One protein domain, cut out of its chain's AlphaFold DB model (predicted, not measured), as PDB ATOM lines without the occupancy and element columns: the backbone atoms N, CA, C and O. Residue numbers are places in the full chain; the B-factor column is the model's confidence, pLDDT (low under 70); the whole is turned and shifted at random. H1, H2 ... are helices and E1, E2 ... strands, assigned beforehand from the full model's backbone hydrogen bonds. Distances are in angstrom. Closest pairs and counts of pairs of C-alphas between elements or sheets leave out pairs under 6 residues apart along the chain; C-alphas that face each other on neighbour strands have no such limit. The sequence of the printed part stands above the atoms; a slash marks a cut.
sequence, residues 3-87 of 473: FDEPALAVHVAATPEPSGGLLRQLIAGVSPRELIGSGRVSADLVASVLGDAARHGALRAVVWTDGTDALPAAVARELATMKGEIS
ATOM      1  N   PHE A   3      21.014 -29.802  14.886       94.19
ATOM      2  CA  PHE A   3      22.281 -30.406  14.487       94.19
ATOM      3  C   PHE A   3      23.191 -29.368  13.837       94.19
ATOM      4  O   PHE A   3      22.725 -28.472  13.134       94.19
ATOM      5  N   ASP A   4      24.493 -29.508  14.058       94.38
ATOM      6  CA  ASP A   4      25.506 -28.792  13.293       94.38
ATOM      7  C   ASP A   4      25.712 -29.487  11.945       94.38
ATOM      8  O   ASP A   4      26.487 -30.436  11.831       94.38
ATOM      9  N   GLU A   5      24.970 -29.051  10.931       89.81
ATOM     10  CA  GLU A   5      24.955 -29.663   9.601       89.81
ATOM     11  C   GLU A   5      26.353 -29.911   8.989       89.81
ATOM     12  O   GLU A   5      26.587 -31.033   8.539       89.81
ATOM     13  N   PRO A   6      27.327 -28.972   9.014       90.81
ATOM     14  CA  PRO A   6      28.671 -29.242   8.493       90.81
ATOM     15  C   PRO A   6      29.438 -30.303   9.295       90.81
ATOM     16  O   PRO A   6      30.129 -31.127   8.695       90.81
ATOM     17  N   ALA A   7      29.313 -30.322  10.627       88.94
ATOM     18  CA  ALA A   7      29.963 -31.339  11.457       88.94
ATOM     19  C   ALA A   7      29.339 -32.723  11.219       88.94
ATOM     20  O   ALA A   7      30.033 -33.738  11.161       88.94
ATOM     21  N   LEU A   8      28.020 -32.754  11.024       90.62
ATOM     22  CA  LEU A   8      27.269 -33.982  10.831       90.62
ATOM     23  C   LEU A   8      27.403 -34.543   9.409       90.62
ATOM     24  O   LEU A   8      27.384 -35.758   9.249       90.62
ATOM     25  N   ALA A   9      27.591 -33.707   8.384       89.06
ATOM     26  CA  ALA A   9      27.728 -34.151   6.994       89.06
ATOM     27  C   ALA A   9      28.933 -35.085   6.783       89.06
ATOM     28  O   ALA A   9      28.815 -36.111   6.112       89.06
ATOM     29  N   VAL A  10      30.076 -34.763   7.402       89.75
ATOM     30  CA  VAL A  10      31.275 -35.620   7.373       89.75
ATOM     31  C   VAL A  10      30.992 -36.951   8.065       89.75
ATOM     32  O   VAL A  10      31.388 -38.007   7.576       89.75
ATOM     33  N   HIS A  11      30.260 -36.904   9.178       87.00
ATOM     34  CA  HIS A  11      29.924 -38.090   9.947       87.00
ATOM     35  C   HIS A  11      28.947 -39.000   9.193       87.00
ATOM     36  O   HIS A  11      29.241 -40.175   9.013       87.00
ATOM     37  N   VAL A  12      27.861 -38.457   8.635       93.56
ATOM     38  CA  VAL A  12      26.866 -39.203   7.840       93.56
ATOM     39  C   VAL A  12      27.503 -39.938   6.660       93.56
ATOM     40  O   VAL A  12      27.052 -41.026   6.313       93.56
ATOM     41  N   ALA A  13      28.545 -39.370   6.047       91.06
ATOM     42  CA  ALA A  13      29.281 -40.026   4.968       91.06
ATOM     43  C   ALA A  13      30.131 -41.219   5.450       91.06
ATOM     44  O   ALA A  13      30.373 -42.144   4.678       91.06
ATOM     45  N   ALA A  14      30.580 -41.202   6.708       91.06
ATOM     46  CA  ALA A  14      31.406 -42.245   7.315       91.06
ATOM     47  C   ALA A  14      30.595 -43.299   8.096       91.06
ATOM     48  O   ALA A  14      31.099 -44.391   8.363       91.06
ATOM     49  N   THR A  15      29.353 -42.995   8.480       91.69
ATOM     50  CA  THR A  15      28.495 -43.902   9.250       91.69
ATOM     51  C   THR A  15      27.910 -45.015   8.356       91.69
ATOM     52  O   THR A  15      27.260 -44.707   7.356       91.69
ATOM     53  N   PRO A  16      28.050 -46.309   8.708       92.75
ATOM     54  CA  PRO A  16      27.440 -47.400   7.946       92.75
ATOM     55  C   PRO A  16      25.903 -47.396   8.038       92.75
ATOM     56  O   PRO A  16      25.308 -46.900   9.000       92.75
ATOM     57  N   GLU A  17      25.237 -48.008   7.056       93.50
ATOM     58  CA  GLU A  17      23.806 -48.331   7.155       93.50
ATOM     59  C   GLU A  17      23.597 -49.448   8.193       93.50
ATOM     60  O   GLU A  17      24.380 -50.402   8.201       93.50
ATOM     61  N   PRO A  18      22.584 -49.377   9.084       92.75
ATOM     62  CA  PRO A  18      21.372 -48.534   9.052       92.75
ATOM     63  C   PRO A  18      21.469 -47.160   9.750       92.75
ATOM     64  O   PRO A  18      20.520 -46.374   9.715       92.75
ATOM     65  N   SER A  19      22.583 -46.860  10.415       96.06
ATOM     66  CA  SER A  19      22.740 -45.643  11.225       96.06
ATOM     67  C   SER A  19      22.771 -44.366  10.375       96.06
ATOM     68  O   SER A  19      22.196 -43.351  10.771       96.06
ATOM     69  N   GLY A  20      23.369 -44.425   9.178       95.12
ATOM     70  CA  GLY A  20      23.371 -43.313   8.219       95.12
ATOM     71  C   GLY A  20      21.960 -42.897   7.777       95.12
ATOM     72  O   GLY A  20      21.631 -41.707   7.775       95.12
ATOM     73  N   GLY A  21      21.088 -43.866   7.470       95.69
ATOM     74  CA  GLY A  21      19.675 -43.620   7.178       95.69
ATOM     75  C   GLY A  21      18.920 -42.943   8.328       95.69
ATOM     76  O   GLY A  21      18.179 -41.987   8.087       95.69
ATOM     77  N   LEU A  22      19.146 -43.383   9.570       96.50
ATOM     78  CA  LEU A  22      18.541 -42.769  10.756       96.50
ATOM     79  C   LEU A  22      19.016 -41.325  10.966       96.50
ATOM     80  O   LEU A  22      18.185 -40.451  11.209       96.50
ATOM     81  N   LEU A  23      20.315 -41.040  10.819       95.75
ATOM     82  CA  LEU A  23      20.832 -39.673  10.943       95.75
ATOM     83  C   LEU A  23      20.188 -38.733   9.925       95.75
ATOM     84  O   LEU A  23      19.774 -37.638  10.290       95.75
ATOM     85  N   ARG A  24      20.024 -39.168   8.672       95.31
ATOM     86  CA  ARG A  24      19.341 -38.362   7.647       95.31
ATOM     87  C   ARG A  24      17.885 -38.061   8.007       95.31
ATOM     88  O   ARG A  24      17.429 -36.949   7.765       95.31
ATOM     89  N   GLN A  25      17.168 -39.010   8.613       96.12
ATOM     90  CA  GLN A  25      15.795 -38.782   9.084       96.12
ATOM     91  C   GLN A  25      15.745 -37.791  10.253       96.12
ATOM     92  O   GLN A  25      14.896 -36.903  10.263       96.12
ATOM     93  N   LEU A  26      16.682 -37.894  11.199       94.94
ATOM     94  CA  LEU A  26      16.794 -36.943  12.305       94.94
ATOM     95  C   LEU A  26      17.140 -35.527  11.814       94.94
ATOM     96  O   LEU A  26      16.550 -34.559  12.286       94.94
ATOM     97  N   ILE A  27      18.044 -35.401  10.835       94.00
ATOM     98  CA  ILE A  27      18.383 -34.122  10.185       94.00
ATOM     99  C   ILE A  27      17.163 -33.530   9.475       94.00
ATOM    100  O   ILE A  27      16.933 -32.327   9.550       94.00
ATOM    101  N   ALA A  28      16.348 -34.374   8.839       94.56
ATOM    102  CA  ALA A  28      15.095 -33.965   8.208       94.56
ATOM    103  C   ALA A  28      14.004 -33.534   9.213       94.56
ATOM    104  O   ALA A  28      12.905 -33.173   8.799       94.56
ATOM    105  N   GLY A  29      14.291 -33.560  10.519       93.75
ATOM    106  CA  GLY A  29      13.389 -33.102  11.574       93.75
ATOM    107  C   GLY A  29      12.457 -34.177  12.126       93.75
ATOM    108  O   GLY A  29      11.599 -33.857  12.948       93.75
ATOM    109  N   VAL A  30      12.614 -35.446  11.727       95.69
ATOM    110  CA  VAL A  30      11.821 -36.543  12.300       95.69
ATOM    111  C   VAL A  30      12.212 -36.728  13.763       95.69
ATOM    112  O   VAL A  30      13.393 -36.819  14.102       95.69
ATOM    113  N   SER A  31      11.221 -36.785  14.654       93.44
ATOM    114  CA  SER A  31      11.502 -36.900  16.084       93.44
ATOM    115  C   SER A  31      11.967 -38.320  16.461       93.44
ATOM    116  O   SER A  31      11.427 -39.304  15.946       93.44
ATOM    117  N   PRO A  32      12.905 -38.481  17.418       95.44
ATOM    118  CA  PRO A  32      13.289 -39.797  17.934       95.44
ATOM    119  C   PRO A  32      12.097 -40.629  18.425       95.44
ATOM    120  O   PRO A  32      12.046 -41.840  18.217       95.44
ATOM    121  N   ARG A  33      11.104 -39.972  19.041       93.81
ATOM    122  CA  ARG A  33       9.883 -40.615  19.544       93.81
ATOM    123  C   ARG A  33       9.046 -41.214  18.415       93.81
ATOM    124  O   ARG A  33       8.531 -42.313  18.573       93.81
ATOM    125  N   GLU A  34       8.941 -40.529  17.281       96.12
ATOM    126  CA  GLU A  34       8.229 -41.020  16.097       96.12
ATOM    127  C   GLU A  34       8.948 -42.213  15.446       96.12
ATOM    128  O   GLU A  34       8.313 -43.206  15.084       96.12
ATOM    129  N   LEU A  35      10.283 -42.173  15.365       96.75
ATOM    130  CA  LEU A  35      11.083 -43.293  14.849       96.75
ATOM    131  C   LEU A  35      10.915 -44.564  15.690       96.75
ATOM    132  O   LEU A  35      10.768 -45.655  15.134       96.75
ATOM    133  N   ILE A  36      10.890 -44.415  17.016       96.75
ATOM    134  CA  ILE A  36      10.678 -45.524  17.955       96.75
ATOM    135  C   ILE A  36       9.218 -45.989  17.914       96.75
ATOM    136  O   ILE A  36       8.953 -47.184  17.804       96.75
ATOM    137  N   GLY A  37       8.263 -45.056  17.966       95.31
ATOM    138  CA  GLY A  37       6.829 -45.354  17.993       95.31
ATOM    139  C   GLY A  37       6.322 -46.029  16.719       95.31
ATOM    140  O   GLY A  37       5.439 -46.878  16.784       95.31
ATOM    141  N   SER A  38       6.922 -45.717  15.569       96.12
ATOM    142  CA  SER A  38       6.628 -46.393  14.298       96.12
ATOM    143  C   SER A  38       7.232 -47.800  14.187       96.12
ATOM    144  O   SER A  38       6.977 -48.489  13.201       96.12
ATOM    145  N   GLY A  39       8.052 -48.231  15.155       94.50
ATOM    146  CA  GLY A  39       8.723 -49.533  15.151       94.50
ATOM    147  C   GLY A  39       9.789 -49.691  14.062       94.50
ATOM    148  O   GLY A  39      10.297 -50.792  13.861       94.50
ATOM    149  N   ARG A  40      10.137 -48.611  13.349       93.31
ATOM    150  CA  ARG A  40      11.145 -48.634  12.276       93.31
ATOM    151  C   ARG A  40      12.556 -48.780  12.820       93.31
ATOM    152  O   ARG A  40      13.413 -49.335  12.137       93.31
ATOM    153  N   VAL A  41      12.798 -48.265  14.024       97.00
ATOM    154  CA  VAL A  41      14.111 -48.292  14.662       97.00
ATOM    155  C   VAL A  41      13.982 -48.593  16.153       97.00
ATOM    156  O   VAL A  41      13.075 -48.101  16.819       97.00
ATOM    157  N   SER A  42      14.896 -49.406  16.692       97.06
ATOM    158  CA  SER A  42      14.947 -49.687  18.126       97.06
ATOM    159  C   SER A  42      15.440 -48.472  18.917       97.06
ATOM    160  O   SER A  42      16.299 -47.715  18.459       97.06
ATOM    161  N   ALA A  43      14.938 -48.312  20.145       96.00
ATOM    162  CA  ALA A  43      15.387 -47.256  21.056       96.00
ATOM    163  C   ALA A  43      16.904 -47.321  21.315       96.00
ATOM    164  O   ALA A  43      17.564 -46.285  21.363       96.00
ATOM    165  N   ASP A  44      17.463 -48.533  21.391       95.44
ATOM    166  CA  ASP A  44      18.900 -48.750  21.573       95.44
ATOM    167  C   ASP A  44      19.725 -48.200  20.400       95.44
ATOM    168  O   ASP A  44      20.773 -47.589  20.615       95.44
ATOM    169  N   LEU A  45      19.252 -48.368  19.156       96.00
ATOM    170  CA  LEU A  45      19.950 -47.837  17.985       96.00
ATOM    171  C   LEU A  45      19.881 -46.307  17.947       96.00
ATOM    172  O   LEU A  45      20.900 -45.661  17.714       96.00
ATOM    173  N   VAL A  46      18.711 -45.727  18.236       96.81
ATOM    174  CA  VAL A  46      18.542 -44.268  18.348       96.81
ATOM    175  C   VAL A  46      19.500 -43.694  19.394       96.81
ATOM    176  O   VAL A  46      20.210 -42.732  19.111       96.81
ATOM    177  N   ALA A  47      19.560 -44.303  20.582       95.31
ATOM    178  CA  ALA A  47      20.442 -43.867  21.661       95.31
ATOM    179  C   ALA A  47      21.926 -43.969  21.274       95.31
ATOM    180  O   ALA A  47      22.685 -43.032  21.514       95.31
ATOM    181  N   SER A  48      22.328 -45.073  20.634       95.75
ATOM    182  CA  SER A  48      23.703 -45.277  20.165       95.75
ATOM    183  C   SER A  48      24.122 -44.212  19.146       95.75
ATOM    184  O   SER A  48      25.171 -43.591  19.295       95.75
ATOM    185  N   VAL A  49      23.274 -43.942  18.148       95.94
ATOM    186  CA  VAL A  49      23.574 -42.977  17.079       95.94
ATOM    187  C   VAL A  49      23.578 -41.536  17.588       95.94
ATOM    188  O   VAL A  49      24.465 -40.765  17.232       95.94
ATOM    189  N   LEU A  50      22.631 -41.161  18.455       95.38
ATOM    190  CA  LEU A  50      22.635 -39.836  19.083       95.38
ATOM    191  C   LEU A  50      23.845 -39.647  20.003       95.38
ATOM    192  O   LEU A  50      24.436 -38.568  20.018       95.38
ATOM    193  N   GLY A  51      24.234 -40.689  20.745       93.62
ATOM    194  CA  GLY A  51      25.436 -40.675  21.574       93.62
ATOM    195  C   GLY A  51      26.703 -40.479  20.745       93.62
ATOM    196  O   GLY A  51      27.565 -39.688  21.123       93.62
ATOM    197  N   ASP A  52      26.799 -41.144  19.595       94.19
ATOM    198  CA  ASP A  52      27.930 -40.989  18.682       94.19
ATOM    199  C   ASP A  52      27.973 -39.591  18.043       94.19
ATOM    200  O   ASP A  52      29.005 -38.919  18.081       94.19
ATOM    201  N   ALA A  53      26.832 -39.080  17.568       93.62
ATOM    202  CA  ALA A  53      26.723 -37.715  17.052       93.62
ATOM    203  C   ALA A  53      27.098 -36.661  18.113       93.62
ATOM    204  O   ALA A  53      27.790 -35.686  17.810       93.62
ATOM    205  N   ALA A  54      26.692 -36.863  19.371       92.69
ATOM    206  CA  ALA A  54      27.047 -35.982  20.480       92.69
ATOM    207  C   ALA A  54      28.556 -36.001  20.782       92.69
ATOM    208  O   ALA A  54      29.145 -34.939  20.983       92.69
ATOM    209  N   ARG A  55      29.209 -37.174  20.754       90.81
ATOM    210  CA  ARG A  55      30.673 -37.292  20.936       90.81
ATOM    211  C   ARG A  55      31.462 -36.531  19.874       90.81
ATOM    212  O   ARG A  55      32.517 -35.986  20.179       90.81
ATOM    213  N   HIS A  56      30.931 -36.465  18.657       92.00
ATOM    214  CA  HIS A  56      31.521 -35.707  17.555       92.00
ATOM    215  C   HIS A  56      31.118 -34.222  17.555       92.00
ATOM    216  O   HIS A  56      31.453 -33.497  16.622       92.00
ATOM    217  N   GLY A  57      30.399 -33.753  18.581       92.38
ATOM    218  CA  GLY A  57      29.968 -32.360  18.695       92.38
ATOM    219  C   GLY A  57      28.894 -31.952  17.685       92.38
ATOM    220  O   GLY A  57      28.647 -30.763  17.502       92.38
ATOM    221  N   ALA A  58      28.242 -32.911  17.024       95.06
ATOM    222  CA  ALA A  58      27.237 -32.622  16.007       95.06
ATOM    223  C   ALA A  58      25.871 -32.237  16.601       95.06
ATOM    224  O   ALA A  58      25.035 -31.657  15.907       95.06
ATOM    225  N   LEU A  59      25.627 -32.548  17.878       94.62
ATOM    226  CA  LEU A  59      24.390 -32.219  18.584       94.62
ATOM    227  C   LEU A  59      24.556 -30.885  19.327       94.62
ATOM    228  O   LEU A  59      25.333 -30.805  20.276       94.62
ATOM    229  N   ARG A  60      23.836 -29.840  18.888       94.50
ATOM    230  CA  ARG A  60      23.988 -28.472  19.423       94.50
ATOM    231  C   ARG A  60      22.970 -28.100  20.489       94.50
ATOM    232  O   ARG A  60      23.342 -27.439  21.447       94.50
ATOM    233  N   ALA A  61      21.711 -28.494  20.310       94.19
ATOM    234  CA  ALA A  61      20.649 -28.187  21.263       94.19
ATOM    235  C   ALA A  61      19.593 -29.295  21.314       94.19
ATOM    236  O   ALA A  61      19.236 -29.910  20.296       94.19
ATOM    237  N   VAL A  62      19.024 -29.490  22.501       93.19
ATOM    238  CA  VAL A  62      17.856 -30.346  22.724       93.19
ATOM    239  C   VAL A  62      16.719 -29.446  23.164       93.19
ATOM    240  O   VAL A  62      16.532 -29.182  24.341       93.19
ATOM    241  N   VAL A  63      15.975 -28.947  22.187       92.25
ATOM    242  CA  VAL A  63      14.863 -28.029  22.429       92.25
ATOM    243  C   VAL A  63      13.630 -28.813  22.888       92.25
ATOM    244  O   VAL A  63      13.224 -29.755  22.197       92.25
ATOM    245  N   TRP A  64      13.073 -28.436  24.040       89.56
ATOM    246  CA  TRP A  64      11.784 -28.901  24.562       89.56
ATOM    247  C   TRP A  64      10.611 -28.331  23.744       89.56
ATOM    248  O   TRP A  64      10.791 -27.526  22.829       89.56
ATOM    249  N   THR A  65       9.385 -28.762  24.044       87.12
ATOM    250  CA  THR A  65       8.163 -28.291  23.364       87.12
ATOM    251  C   THR A  65       7.883 -26.803  23.584       87.12
ATOM    252  O   THR A  65       7.262 -26.172  22.733       87.12
ATOM    253  N   ASP A  66       8.377 -26.236  24.681       91.31
ATOM    254  CA  ASP A  66       8.292 -24.815  25.033       91.31
ATOM    255  C   ASP A  66       9.345 -23.939  24.322       91.31
ATOM    256  O   ASP A  66       9.334 -22.718  24.465       91.31
ATOM    257  N   GLY A  67      10.253 -24.539  23.541       93.06
ATOM    258  CA  GLY A  67      11.351 -23.831  22.881       93.06
ATOM    259  C   GLY A  67      12.614 -23.676  23.735       93.06
ATOM    260  O   GLY A  67      13.605 -23.124  23.248       93.06
ATOM    261  N   THR A  68      12.627 -24.178  24.971       94.69
ATOM    262  CA  THR A  68      13.778 -24.091  25.876       94.69
ATOM    263  C   THR A  68      14.832 -25.141  25.524       94.69
ATOM    264  O   THR A  68      14.515 -26.312  25.313       94.69
ATOM    265  N   ASP A  69      16.113 -24.761  25.476       94.50
ATOM    266  CA  ASP A  69      17.208 -25.718  25.276       94.50
ATOM    267  C   ASP A  69      17.555 -26.454  26.580       94.50
ATOM    268  O   ASP A  69      18.043 -25.870  27.549       94.50
ATOM    269  N   ALA A  70      17.325 -27.763  26.590       93.19
ATOM    270  CA  ALA A  70      17.610 -28.668  27.696       93.19
ATOM    271  C   ALA A  70      19.102 -28.956  27.883       93.19
ATOM    272  O   ALA A  70      19.523 -29.374  28.968       93.19
ATOM    273  N   LEU A  71      19.887 -28.843  26.806       92.81
ATOM    274  CA  LEU A  71      21.225 -29.418  26.753       92.81
ATOM    275  C   LEU A  71      22.187 -28.760  27.757       92.81
ATOM    276  O   LEU A  71      22.842 -29.505  28.489       92.81
ATOM    277  N   PRO A  72      22.245 -27.418  27.902       94.12
ATOM    278  CA  PRO A  72      23.145 -26.777  28.860       94.12
ATOM    279  C   PRO A  72      22.872 -27.195  30.309       94.12
ATOM    280  O   PRO A  72      23.806 -27.500  31.050       94.12
ATOM    281  N   ALA A  73      21.597 -27.275  30.703       91.12
ATOM    282  CA  ALA A  73      21.206 -27.683  32.051       91.12
ATOM    283  C   ALA A  73      21.549 -29.157  32.326       91.12
ATOM    284  O   ALA A  73      22.027 -29.498  33.409       91.12
ATOM    285  N   ALA A  74      21.350 -30.041  31.345       88.94
ATOM    286  CA  ALA A  74      21.740 -31.443  31.456       88.94
ATOM    287  C   ALA A  74      23.265 -31.607  31.587       88.94
ATOM    288  O   ALA A  74      23.725 -32.308  32.488       88.94
ATOM    289  N   VAL A  75      24.044 -30.906  30.756       90.38
ATOM    290  CA  VAL A  75      25.515 -30.928  30.807       90.38
ATOM    291  C   VAL A  75      26.032 -30.384  32.139       90.38
ATOM    292  O   VAL A  75      26.931 -30.977  32.730       90.38
ATOM    293  N   ALA A  76      25.449 -29.297  32.653       91.69
ATOM    294  CA  ALA A  76      25.826 -28.738  33.949       91.69
ATOM    295  C   ALA A  76      25.612 -29.739  35.099       91.69
ATOM    296  O   ALA A  76      26.493 -29.883  35.947       91.69
ATOM    297  N   ARG A  77      24.488 -30.474  35.100       87.69
ATOM    298  CA  ARG A  77      24.208 -31.521  36.099       87.69
ATOM    299  C   ARG A  77      25.213 -32.668  36.036       87.69
ATOM    300  O   ARG A  77      25.729 -33.072  37.072       87.69
ATOM    301  N   GLU A  78      25.532 -33.163  34.843       88.12
ATOM    302  CA  GLU A  78      26.523 -34.236  34.689       88.12
ATOM    303  C   GLU A  78      27.928 -33.787  35.109       88.12
ATOM    304  O   GLU A  78      28.636 -34.517  35.801       88.12
ATOM    305  N   LEU A  79      28.321 -32.553  34.776       91.06
ATOM    306  CA  LEU A  79      29.593 -31.988  35.230       91.06
ATOM    307  C   LEU A  79      29.651 -31.828  36.755       91.06
ATOM    308  O   LEU A  79      30.712 -32.061  37.334       91.06
ATOM    309  N   ALA A  80      28.548 -31.459  37.411       89.19
ATOM    310  CA  ALA A  80      28.465 -31.416  38.873       89.19
ATOM    311  C   ALA A  80      28.626 -32.822  39.480       89.19
ATOM    312  O   ALA A  80      29.473 -33.028  40.351       89.19
ATOM    313  N   THR A  81      27.921 -33.820  38.933       86.69
ATOM    314  CA  THR A  81      28.059 -35.229  39.339       86.69
ATOM    315  C   THR A  81      29.502 -35.720  39.192       86.69
ATOM    316  O   THR A  81      30.044 -36.338  40.107       86.69
ATOM    317  N   MET A  82      30.167 -35.404  38.074       83.50
ATOM    318  CA  MET A  82      31.571 -35.766  37.842       83.50
ATOM    319  C   MET A  82      32.544 -35.074  38.802       83.50
ATOM    320  O   MET A  82      33.580 -35.646  39.135       83.50
ATOM    321  N   LYS A  83      32.221 -33.865  39.274       92.88
ATOM    322  CA  LYS A  83      32.992 -33.165  40.312       92.88
ATOM    323  C   LYS A  83      32.778 -33.744  41.714       92.88
ATOM    324  O   LYS A  83      33.417 -33.286  42.657       92.88
ATOM    325  N   GLY A  84      31.909 -34.745  41.863       90.31
ATOM    326  CA  GLY A  84      31.548 -35.304  43.162       90.31
ATOM    327  C   GLY A  84      30.635 -34.386  43.973       90.31
ATOM    328  O   GLY A  84      30.408 -34.647  45.154       90.31
ATOM    329  N   GLU A  85      30.083 -33.336  43.358       91.94
ATOM    330  CA  GLU A  85      28.970 -32.602  43.938       91.94
ATOM    331  C   GLU A  85      27.772 -33.543  43.855       91.94
ATOM    332  O   GLU A  85      27.137 -33.679  42.808       91.94
ATOM    333  N   ILE A  86      27.510 -34.268  44.947       70.25
ATOM    334  CA  ILE A  86      26.294 -35.063  45.109       70.25
ATOM    335  C   ILE A  86      25.147 -34.056  45.151       70.25
ATOM    336  O   ILE A  86      24.671 -33.659  46.215       70.25
ATOM    337  N   SER A  87      24.717 -33.602  43.977       61.69
ATOM    338  CA  SER A  87      23.411 -33.002  43.836       61.69
ATOM    339  C   SER A  87      22.445 -34.109  44.209       61.69
ATOM    340  O   SER A  87      22.229 -35.051  43.445       61.69
TER     341      SER A  87
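Overview. This is residues 3 to 87 of the 473 residues of an uncharacterized protein of Deltaproteobacteria bacterium (UniProt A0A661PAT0). What shape? Helices H1 to H4 form one body; past strand E1, helix H5 makes an arm, residues 79 to 84 sticking out. What size? The 85 printed residues, mostly helix, are only just compact, close to loose, radius of gyration of the C-alphas 14.3 A, spanning 40 by 27 by 24 A.

Arrangement. Which touch? H1, residues 5 to 14, and H2, residues 19 to 27, form a hairpin, closest C-alphas Val 12 and Gly 20, 5.4 A. H4, residues 43 to 55, touches H2 with residues 45 to 49 alone, about perpendicular at 76 degrees. H3, residues 32 to 37, only just touches H4 in a hairpin, with 3 C-alpha pairs within 8 A. What of backbones? In H1 4 of 6 O i to N i+4 pairs are within hydrogen-bond range.

Along the chain. Where does H1 begin? C-alpha 5 is at (24.955, -29.663, 9.601). What comes last? H5, residues 71 to 82, ends at (31.571, -35.766, 37.842).

Size, cuts and confidence. Any cut? The printed part has none. Low confidence? Residue 87 has pLDDT under 70.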